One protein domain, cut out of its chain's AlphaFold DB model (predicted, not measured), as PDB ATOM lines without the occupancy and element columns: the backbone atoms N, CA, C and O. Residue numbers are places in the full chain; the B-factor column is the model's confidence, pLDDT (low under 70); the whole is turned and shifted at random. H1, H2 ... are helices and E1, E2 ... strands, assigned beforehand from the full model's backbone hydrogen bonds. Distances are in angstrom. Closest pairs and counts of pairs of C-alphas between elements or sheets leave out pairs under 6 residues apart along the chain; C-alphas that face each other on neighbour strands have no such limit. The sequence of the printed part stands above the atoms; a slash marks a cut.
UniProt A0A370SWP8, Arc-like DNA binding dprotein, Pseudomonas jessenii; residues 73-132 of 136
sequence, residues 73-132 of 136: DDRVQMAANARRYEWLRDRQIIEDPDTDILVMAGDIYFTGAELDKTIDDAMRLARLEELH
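What this domain is: This is residues 73 to 132 of the 136 residues of the protein "Arc-like DNA binding dprotein" of Pseudomonas jessenii (UniProt A0A370SWP8). Two helices, H1 and H2, make an open V, with a small strand hairpin, E1 and E2, and a loop, residues 91 to 102, at its corner. Residues 73 to 84 and 119 to 132 stick out as the free arms. The 60 printed residues, mostly helix by class, run H1, E1, E2, H2, with an antiparallel sheet E1 - E2. The whole is loose, radius of gyration of the C-alphas 14.0 A, and flat, 43 by 32 by 16 A.

How they stand to each other: H1, residues 73 to 90, and H2, residues 112 to 131, are close but not clearly touching; their closest C-alphas, of Arg 89 and Gly 112, are 5.2 A apart. They run opposite ways at a steep tilt of 39 degrees. E1, residues 103 to 105, and E2, residues 108 to 110, form an antiparallel hairpin, with N 105 and O 108 at 3.1 A, within hydrogen-bond range. E1 and H2 are only just apart, closest 8.1 A. In H1 and H2 every O i to N i+4 pair is within hydrogen-bond range.

Where its parts are: H1 begins at C-alpha 73 (-32.449, 27.099, 19.759) and measures 25.6 A. H2, 29.1 A, ends at C-alpha 131 (-44.640, 48.344, 4.871).

The domain as a whole: The printed part has no cut. The link H1 to E1 is long; pLDDT is under 70 at residues 89, 91 to 102 and 104.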
ATOM      1  N   ASP A  73     -32.120  28.044  20.823       78.31
ATOM      2  CA  ASP A  73     -32.449  27.099  19.759       78.31
ATOM      3  C   ASP A  73     -32.636  27.775  18.391       78.31
ATOM      4  O   ASP A  73     -32.039  27.327  17.415       78.31
ATOM      5  N   ASP A  74     -33.355  28.899  18.313       79.12
ATOM      6  CA  ASP A  74     -33.521  29.670  17.072       79.12
ATOM      7  C   ASP A  74     -32.174  30.186  16.558       79.12
ATOM      8  O   ASP A  74     -31.893  30.166  15.360       79.12
ATOM      9  N   ARG A  75     -31.295  30.615  17.470       77.62
ATOM     10  CA  ARG A  75     -29.954  31.106  17.121       77.62
ATOM     11  C   ARG A  75     -29.047  29.979  16.647       77.62
ATOM     12  O   ARG A  75     -28.299  30.168  15.689       77.62
ATOM     13  N   VAL A  76     -29.106  28.824  17.306       81.00
ATOM     14  CA  VAL A  76     -28.367  27.622  16.906       81.00
ATOM     15  C   VAL A  76     -28.850  27.150  15.539       81.00
ATOM     16  O   VAL A  76     -28.021  26.894  14.667       81.00
ATOM     17  N   GLN A  77     -30.164  27.123  15.314       82.12
ATOM     18  CA  GLN A  77     -30.762  26.757  14.037       82.12
ATOM     19  C   GLN A  77     -30.364  27.735  12.926       82.12
ATOM     20  O   GLN A  77     -29.954  27.312  11.846       82.12
ATOM     21  N   MET A  78     -30.411  29.042  13.191       81.69
ATOM     22  CA  MET A  78     -30.010  30.067  12.227       81.69
ATOM     23  C   MET A  78     -28.516  29.967  11.881       81.69
ATOM     24  O   MET A  78     -28.155  29.988  10.706       81.69
ATOM     25  N   ALA A  79     -27.647  29.782  12.879       80.69
ATOM     26  CA  ALA A  79     -26.209  29.613  12.666       80.69
ATOM     27  C   ALA A  79     -25.870  28.309  11.921       80.69
ATOM     28  O   ALA A  79     -24.974  28.290  11.075       80.69
ATOM     29  N   ALA A  80     -26.585  27.219  12.213       80.12
ATOM     30  CA  ALA A  80     -26.429  25.949  11.509       80.12
ATOM     31  C   ALA A  80     -26.859  26.065  10.041       80.12
ATOM     32  O   ALA A  80     -26.140  25.606   9.151       80.12
ATOM     33  N   ASN A  81     -27.990  26.724   9.780       83.44
ATOM     34  CA  ASN A  81     -28.474  26.973   8.426       83.44
ATOM     35  C   ASN A  81     -27.496  27.840   7.624       83.44
ATOM     36  O   ASN A  81     -27.187  27.486   6.489       83.44
ATOM     37  N   ALA A  82     -26.954  28.904   8.226       84.94
ATOM     38  CA  ALA A  82     -25.962  29.768   7.586       84.94
ATOM     39  C   ALA A  82     -24.705  28.987   7.166       84.94
ATOM     40  O   ALA A  82     -24.314  29.026   6.005       84.94
ATOM     41  N   ARG A  83     -24.134  28.174   8.064       81.38
ATOM     42  CA  ARG A  83     -22.952  27.355   7.741       81.38
ATOM     43  C   ARG A  83     -23.219  26.307   6.669       81.38
ATOM     44  O   ARG A  83     -22.351  26.022   5.850       81.38
ATOM     45  N   ARG A  84     -24.404  25.689   6.690       80.00
ATOM     46  CA  ARG A  84     -24.780  24.699   5.675       80.00
ATOM     47  C   ARG A  84     -24.939  25.353   4.303       80.00
ATOM     48  O   ARG A  84     -24.550  24.748   3.310       80.00
ATOM     49  N   TYR A  85     -25.463  26.577   4.265       76.44
ATOM     50  CA  TYR A  85     -25.545  27.383   3.053       76.44
ATOM     51  C   TYR A  85     -24.155  27.757   2.519       76.44
ATOM     52  O   TYR A  85     -23.861  27.478   1.361       76.44
ATOM     53  N   GLU A  86     -23.275  28.288   3.374       77.75
ATOM     54  CA  GLU A  86     -21.884  28.619   3.023       77.75
ATOM     55  C   GLU A  86     -21.141  27.406   2.442       77.75
ATOM     56  O   GLU A  86     -20.517  27.498   1.391       77.75
ATOM     57  N   TRP A  87     -21.272  26.234   3.071       76.62
ATOM     58  CA  TRP A  87     -20.609  25.014   2.605       76.62
ATOM     59  C   TRP A  87     -21.073  24.552   1.215       76.62
ATOM     60  O   TRP A  87     -20.247  24.093   0.425       76.62
ATOM     61  N   LEU A  88     -22.375  24.659   0.917       70.94
ATOM     62  CA  LEU A  88     -22.927  24.324  -0.403       70.94
ATOM     63  C   LEU A  88     -22.497  25.347  -1.462       70.94
ATOM     64  O   LEU A  88     -22.149  24.966  -2.578       70.94
ATOM     65  N   ARG A  89     -22.480  26.633  -1.094       69.25
ATOM     66  CA  ARG A  89     -22.087  27.751  -1.956       69.25
ATOM     67  C   ARG A  89     -20.612  27.686  -2.355       69.25
ATOM     68  O   ARG A  89     -20.298  27.751  -3.539       69.25
ATOM     69  N   ASP A  90     -19.713  27.553  -1.383       71.69
ATOM     70  CA  ASP A  90     -18.269  27.727  -1.591       71.69
ATOM     71  C   ASP A  90     -17.617  26.561  -2.342       71.69
ATOM     72  O   ASP A  90     -16.523  26.695  -2.889       71.69
ATOM     73  N   ARG A  91     -18.267  25.395  -2.363       64.69
ATOM     74  CA  ARG A  91     -17.737  24.186  -3.003       64.69
ATOM     75  C   ARG A  91     -18.186  23.990  -4.450       64.69
ATOM     76  O   ARG A  91     -17.881  22.940  -4.999       64.69
ATOM     77  N   GLN A  92     -18.889  24.958  -5.047       59.59
ATOM     78  CA  GLN A  92     -19.498  24.831  -6.382       59.59
ATOM     79  C   GLN A  92     -20.397  23.586  -6.540       59.59
ATOM     80  O   GLN A  92     -20.696  23.207  -7.665       59.59
ATOM     81  N   ILE A  93     -20.941  23.032  -5.436       59.28
ATOM     82  CA  ILE A  93     -21.834  21.842  -5.417       59.28
ATOM     83  C   ILE A  93     -23.195  22.115  -6.103       59.28
ATOM     84  O   ILE A  93     -24.150  21.353  -6.023       59.28
ATOM     85  N   ILE A  94     -23.331  23.274  -6.728       61.75
ATOM     86  CA  ILE A  94     -24.557  23.781  -7.323       61.75
ATOM     87  C   ILE A  94     -24.356  23.965  -8.851       61.75
ATOM     88  O   ILE A  94     -25.254  24.429  -9.541       61.75
ATOM     89  N   GLU A  95     -23.192  23.598  -9.408       56.03
ATOM     90  CA  GLU A  95     -22.862  23.842 -10.823       56.03
ATOM     91  C   GLU A  95     -22.934  22.598 -11.741       56.03
ATOM     92  O   GLU A  95     -23.037  22.787 -12.953       56.03
ATOM     93  N   ASP A  96     -22.958  21.353 -11.231       58.94
ATOM     94  CA  ASP A  96     -22.960  20.130 -12.069       58.94
ATOM     95  C   ASP A  96     -24.196  19.209 -11.846       58.94
ATOM     96  O   ASP A  96     -24.428  18.721 -10.743       58.94
ATOM     97  N   PRO A  97     -25.017  18.901 -12.867       57.88
ATOM     98  CA  PRO A  97     -26.153  17.984 -12.719       57.88
ATOM     99  C   PRO A  97     -25.787  16.518 -12.440       57.88
ATOM    100  O   PRO A  97     -26.637  15.791 -11.923       57.88
ATOM    101  N   ASP A  98     -24.568  16.069 -12.757       60.28
ATOM    102  CA  ASP A  98     -24.218  14.643 -12.690       60.28
ATOM    103  C   ASP A  98     -23.616  14.215 -11.337       60.28
ATOM    104  O   ASP A  98     -23.609  13.023 -11.015       60.28
ATOM    105  N   THR A  99     -23.143  15.164 -10.517       58.62
ATOM    106  CA  THR A  99     -22.438  14.867  -9.247       58.62
ATOM    107  C   THR A  99     -22.973  15.648  -8.037       58.62
ATOM    108  O   THR A  99     -22.728  15.256  -6.893       58.62
ATOM    109  N   ASP A 100     -23.751  16.704  -8.265       59.38
ATOM    110  CA  ASP A 100     -23.965  17.785  -7.306       59.38
ATOM    111  C   ASP A 100     -25.463  18.035  -7.011       59.38
ATOM    112  O   ASP A 100     -26.355  17.719  -7.802       59.38
ATOM    113  N   ILE A 101     -25.777  18.552  -5.812       66.81
ATOM    114  CA  ILE A 101     -27.168  18.794  -5.385       66.81
ATOM    115  C   ILE A 101     -27.610  20.160  -5.914       66.81
ATOM    116  O   ILE A 101     -27.391  21.189  -5.274       66.81
ATOM    117  N   LEU A 102     -28.283  20.160  -7.063       67.69
ATOM    118  CA  LEU A 102     -28.810  21.379  -7.669       67.69
ATOM    119  C   LEU A 102     -30.080  21.884  -6.960       67.69
ATOM    120  O   LEU A 102     -31.003  21.119  -6.667       67.69
ATOM    121  N   VAL A 103     -30.152  23.198  -6.731       70.50
ATOM    122  CA  VAL A 103     -31.376  23.872  -6.271       70.50
ATOM    123  C   VAL A 103     -32.217  24.226  -7.495       70.50
ATOM    124  O   VAL A 103     -31.746  24.931  -8.387       70.50
ATOM    125  N   MET A 104     -33.460  23.739  -7.532       68.81
ATOM    126  CA  MET A 104     -34.404  23.996  -8.622       68.81
ATOM    127  C   MET A 104     -35.615  24.790  -8.143       68.81
ATOM    128  O   MET A 104     -36.181  24.495  -7.088       68.81
ATOM    129  N   ALA A 105     -36.067  25.738  -8.963       72.62
ATOM    130  CA  ALA A 105     -37.400  26.326  -8.857       72.62
ATOM    131  C   ALA A 105     -38.118  26.146 -10.198       72.62
ATOM    132  O   ALA A 105     -37.813  26.821 -11.182       72.62
ATOM    133  N   GLY A 106     -39.053  25.195 -10.245       79.75
ATOM    134  CA  GLY A 106     -39.603  24.715 -11.513       79.75
ATOM    135  C   GLY A 106     -38.518  24.022 -12.341       79.75
ATOM    136  O   GLY A 106     -37.853  23.126 -11.828       79.75
ATOM    137  N   ASP A 107     -38.328  24.484 -13.580       78.19
ATOM    138  CA  ASP A 107     -37.353  23.940 -14.542       78.19
ATOM    139  C   ASP A 107     -36.021  24.721 -14.569       78.19
ATOM    140  O   ASP A 107     -35.174  24.486 -15.431       78.19
ATOM    141  N   ILE A 108     -35.843  25.696 -13.669       76.06
ATOM    142  CA  ILE A 108     -34.657  26.559 -13.630       76.06
ATOM    143  C   ILE A 108     -33.720  26.092 -12.520       76.06
ATOM    144  O   ILE A 108     -34.119  25.977 -11.357       76.06
ATOM    145  N   TYR A 109     -32.465  25.880 -12.901       75.88
ATOM    146  CA  TYR A 109     -31.349  25.643 -11.998       75.88
ATOM    147  C   TYR A 109     -30.716  26.973 -11.606       75.88
ATOM    148  O   TYR A 109     -30.556  27.855 -12.449       75.88
ATOM    149  N   PHE A 110     -30.349  27.106 -10.336       74.50
ATOM    150  CA  PHE A 110     -29.670  28.293  -9.828       74.50
ATOM    151  C   PHE A 110     -28.236  27.943  -9.514       74.50
ATOM    152  O   PHE A 110     -28.021  26.987  -8.786       74.50
ATOM    153  N   THR A 111     -27.288  28.758  -9.959       76.56
ATOM    154  CA  THR A 111     -25.949  28.823  -9.359       76.56
ATOM    155  C   THR A 111     -26.019  29.421  -7.948       76.56
ATOM    156  O   THR A 111     -27.012  30.050  -7.568       76.56
ATOM    157  N   GLY A 112     -24.943  29.299  -7.161       76.25
ATOM    158  CA  GLY A 112     -24.878  29.913  -5.827       76.25
ATOM    159  C   GLY A 112     -25.190  31.420  -5.838       76.25
ATOM    160  O   GLY A 112     -25.994  31.885  -5.036       76.25
ATOM    161  N   ALA A 113     -24.633  32.163  -6.804       78.81
ATOM    162  CA  ALA A 113     -24.849  33.606  -6.938       78.81
ATOM    163  C   ALA A 113     -26.279  33.978  -7.375       78.81
ATOM    164  O   ALA A 113     -26.822  34.996  -6.944       78.81
ATOM    165  N   GLU A 114     -26.907  33.167  -8.230       82.31
ATOM    166  CA  GLU A 114     -28.300  33.381  -8.641       82.31
ATOM    167  C   GLU A 114     -29.275  33.069  -7.505       82.31
ATOM    168  O   GLU A 114     -30.283  33.763  -7.343       82.31
ATOM    169  N   LEU A 115     -28.951  32.068  -6.684       80.75
ATOM    170  CA  LEU A 115     -29.707  31.743  -5.484       80.75
ATOM    171  C   LEU A 115     -29.641  32.883  -4.458       80.75
ATOM    172  O   LEU A 115     -30.692  33.301  -3.978       80.75
ATOM    173  N   ASP A 116     -28.449  33.430  -4.176       82.12
ATOM    174  CA  ASP A 116     -28.286  34.611  -3.308       82.12
ATOM    175  C   ASP A 116     -29.189  35.762  -3.767       82.12
ATOM    176  O   ASP A 116     -29.999  36.283  -3.001       82.12
ATOM    177  N   LYS A 117     -29.084  36.124  -5.052       86.31
ATOM    178  CA  LYS A 117     -29.838  37.239  -5.627       86.31
ATOM    179  C   LYS A 117     -31.346  37.025  -5.507       86.31
ATOM    180  O   LYS A 117     -32.072  37.951  -5.163       86.31
ATOM    181  N   THR A 118     -31.813  35.809  -5.778       87.06
ATOM    182  CA  THR A 118     -33.240  35.468  -5.704       87.06
ATOM    183  C   THR A 118     -33.761  35.568  -4.270       87.06
ATOM    184  O   THR A 118     -34.856  36.086  -4.047       87.06
ATOM    185  N   ILE A 119     -32.967  35.124  -3.289       85.12
ATOM    186  CA  ILE A 119     -33.300  35.241  -1.865       85.12
ATOM    187  C   ILE A 119     -33.349  36.717  -1.446       85.12
ATOM    188  O   ILE A 119     -34.316  37.132  -0.807       85.12
ATOM    189  N   ASP A 120     -32.360  37.522  -1.838       89.62
ATOM    190  CA  ASP A 120     -32.314  38.955  -1.528       89.62
ATOM    191  C   ASP A 120     -33.503  39.716  -2.126       89.62
ATOM    192  O   ASP A 120     -34.142  40.518  -1.438       89.62
ATOM    193  N   ASP A 121     -33.841  39.439  -3.388       91.81
ATOM    194  CA  ASP A 121     -34.993  40.044  -4.055       91.81
ATOM    195  C   ASP A 121     -36.311  39.656  -3.369       91.81
ATOM    196  O   ASP A 121     -37.154  40.526  -3.133       91.81
ATOM    197  N   ALA A 122     -36.473  38.389  -2.975       87.69
ATOM    198  CA  ALA A 122     -37.648  37.921  -2.244       87.69
ATOM    199  C   ALA A 122     -37.758  38.554  -0.846       87.69
ATOM    200  O   ALA A 122     -38.829  39.027  -0.466       87.69
ATOM    201  N   MET A 123     -36.655  38.634  -0.090       88.69
ATOM    202  CA  MET A 123     -36.631  39.304   1.217       88.69
ATOM    203  C   MET A 123     -36.963  40.791   1.099       88.69
ATOM    204  O   MET A 123     -37.679  41.348   1.935       88.69
ATOM    205  N   ARG A 124     -36.438  41.454   0.064       90.38
ATOM    206  CA  ARG A 124     -36.732  42.859  -0.213       90.38
ATOM    207  C   ARG A 124     -38.206  43.055  -0.556       90.38
ATOM    208  O   ARG A 124     -38.795  44.021  -0.079       90.38
ATOM    209  N   LEU A 125     -38.792  42.155  -1.348       91.56
ATOM    210  CA  LEU A 125     -40.212  42.190  -1.694       91.56
ATOM    211  C   LEU A 125     -41.099  42.000  -0.457       91.56
ATOM    212  O   LEU A 125     -41.962  42.835  -0.212       91.56
ATOM    213  N   ALA A 126     -40.819  40.993   0.375       88.25
ATOM    214  CA  ALA A 126     -41.574  40.736   1.604       88.25
ATOM    215  C   ALA A 126     -41.575  41.948   2.555       88.25
ATOM    216  O   ALA A 126     -42.621  42.348   3.059       88.25
ATOM    217  N   ARG A 127     -40.423  42.613   2.734       86.38
ATOM    218  CA  ARG A 127     -40.354  43.849   3.537       86.38
ATOM    219  C   ARG A 127     -41.181  44.994   2.953       86.38
ATOM    220  O   ARG A 127     -41.694  45.815   3.707       86.38
ATOM    221  N   LEU A 128     -41.270  45.103   1.626       86.81
ATOM    222  CA  LEU A 128     -42.097  46.128   0.982       86.81
ATOM    223  C   LEU A 128     -43.589  45.853   1.195       86.81
ATOM    224  O   LEU A 128     -44.333  46.794   1.459       86.81
ATOM    225  N   GLU A 129     -44.008  44.590   1.129       83.56
ATOM    226  CA  GLU A 129     -45.392  44.166   1.386       83.56
ATOM    227  C   GLU A 129     -45.806  44.381   2.851       83.56
ATOM    228  O   GLU A 129     -46.933  44.790   3.118       83.56
ATOM    229  N   GLU A 130     -44.889  44.197   3.808       80.06
ATOM    230  CA  GLU A 130     -45.124  44.521   5.225       80.06
ATOM    231  C   GLU A 130     -45.308  46.031   5.474       80.06
ATOM    232  O   GLU A 130     -46.103  46.433   6.324       80.06
ATOM    233  N   LEU A 131     -44.574  46.880   4.745       73.69
ATOM    234  CA  LEU A 131     -44.640  48.344   4.871       73.69
ATOM    235  C   LEU A 131     -45.825  48.960   4.116       73.69
ATOM    236  O   LEU A 131     -46.315  50.027   4.497       73.69
ATOM    237  N   HIS A 132     -46.278  48.298   3.056       73.31
ATOM    238  CA  HIS A 132     -47.417  48.693   2.240       73.31
ATOM    239  C   HIS A 132     -48.383  47.515   2.113       73.31
ATOM    240  O   HIS A 132     -48.453  46.905   1.043       73.31
TER     241      HIS A 132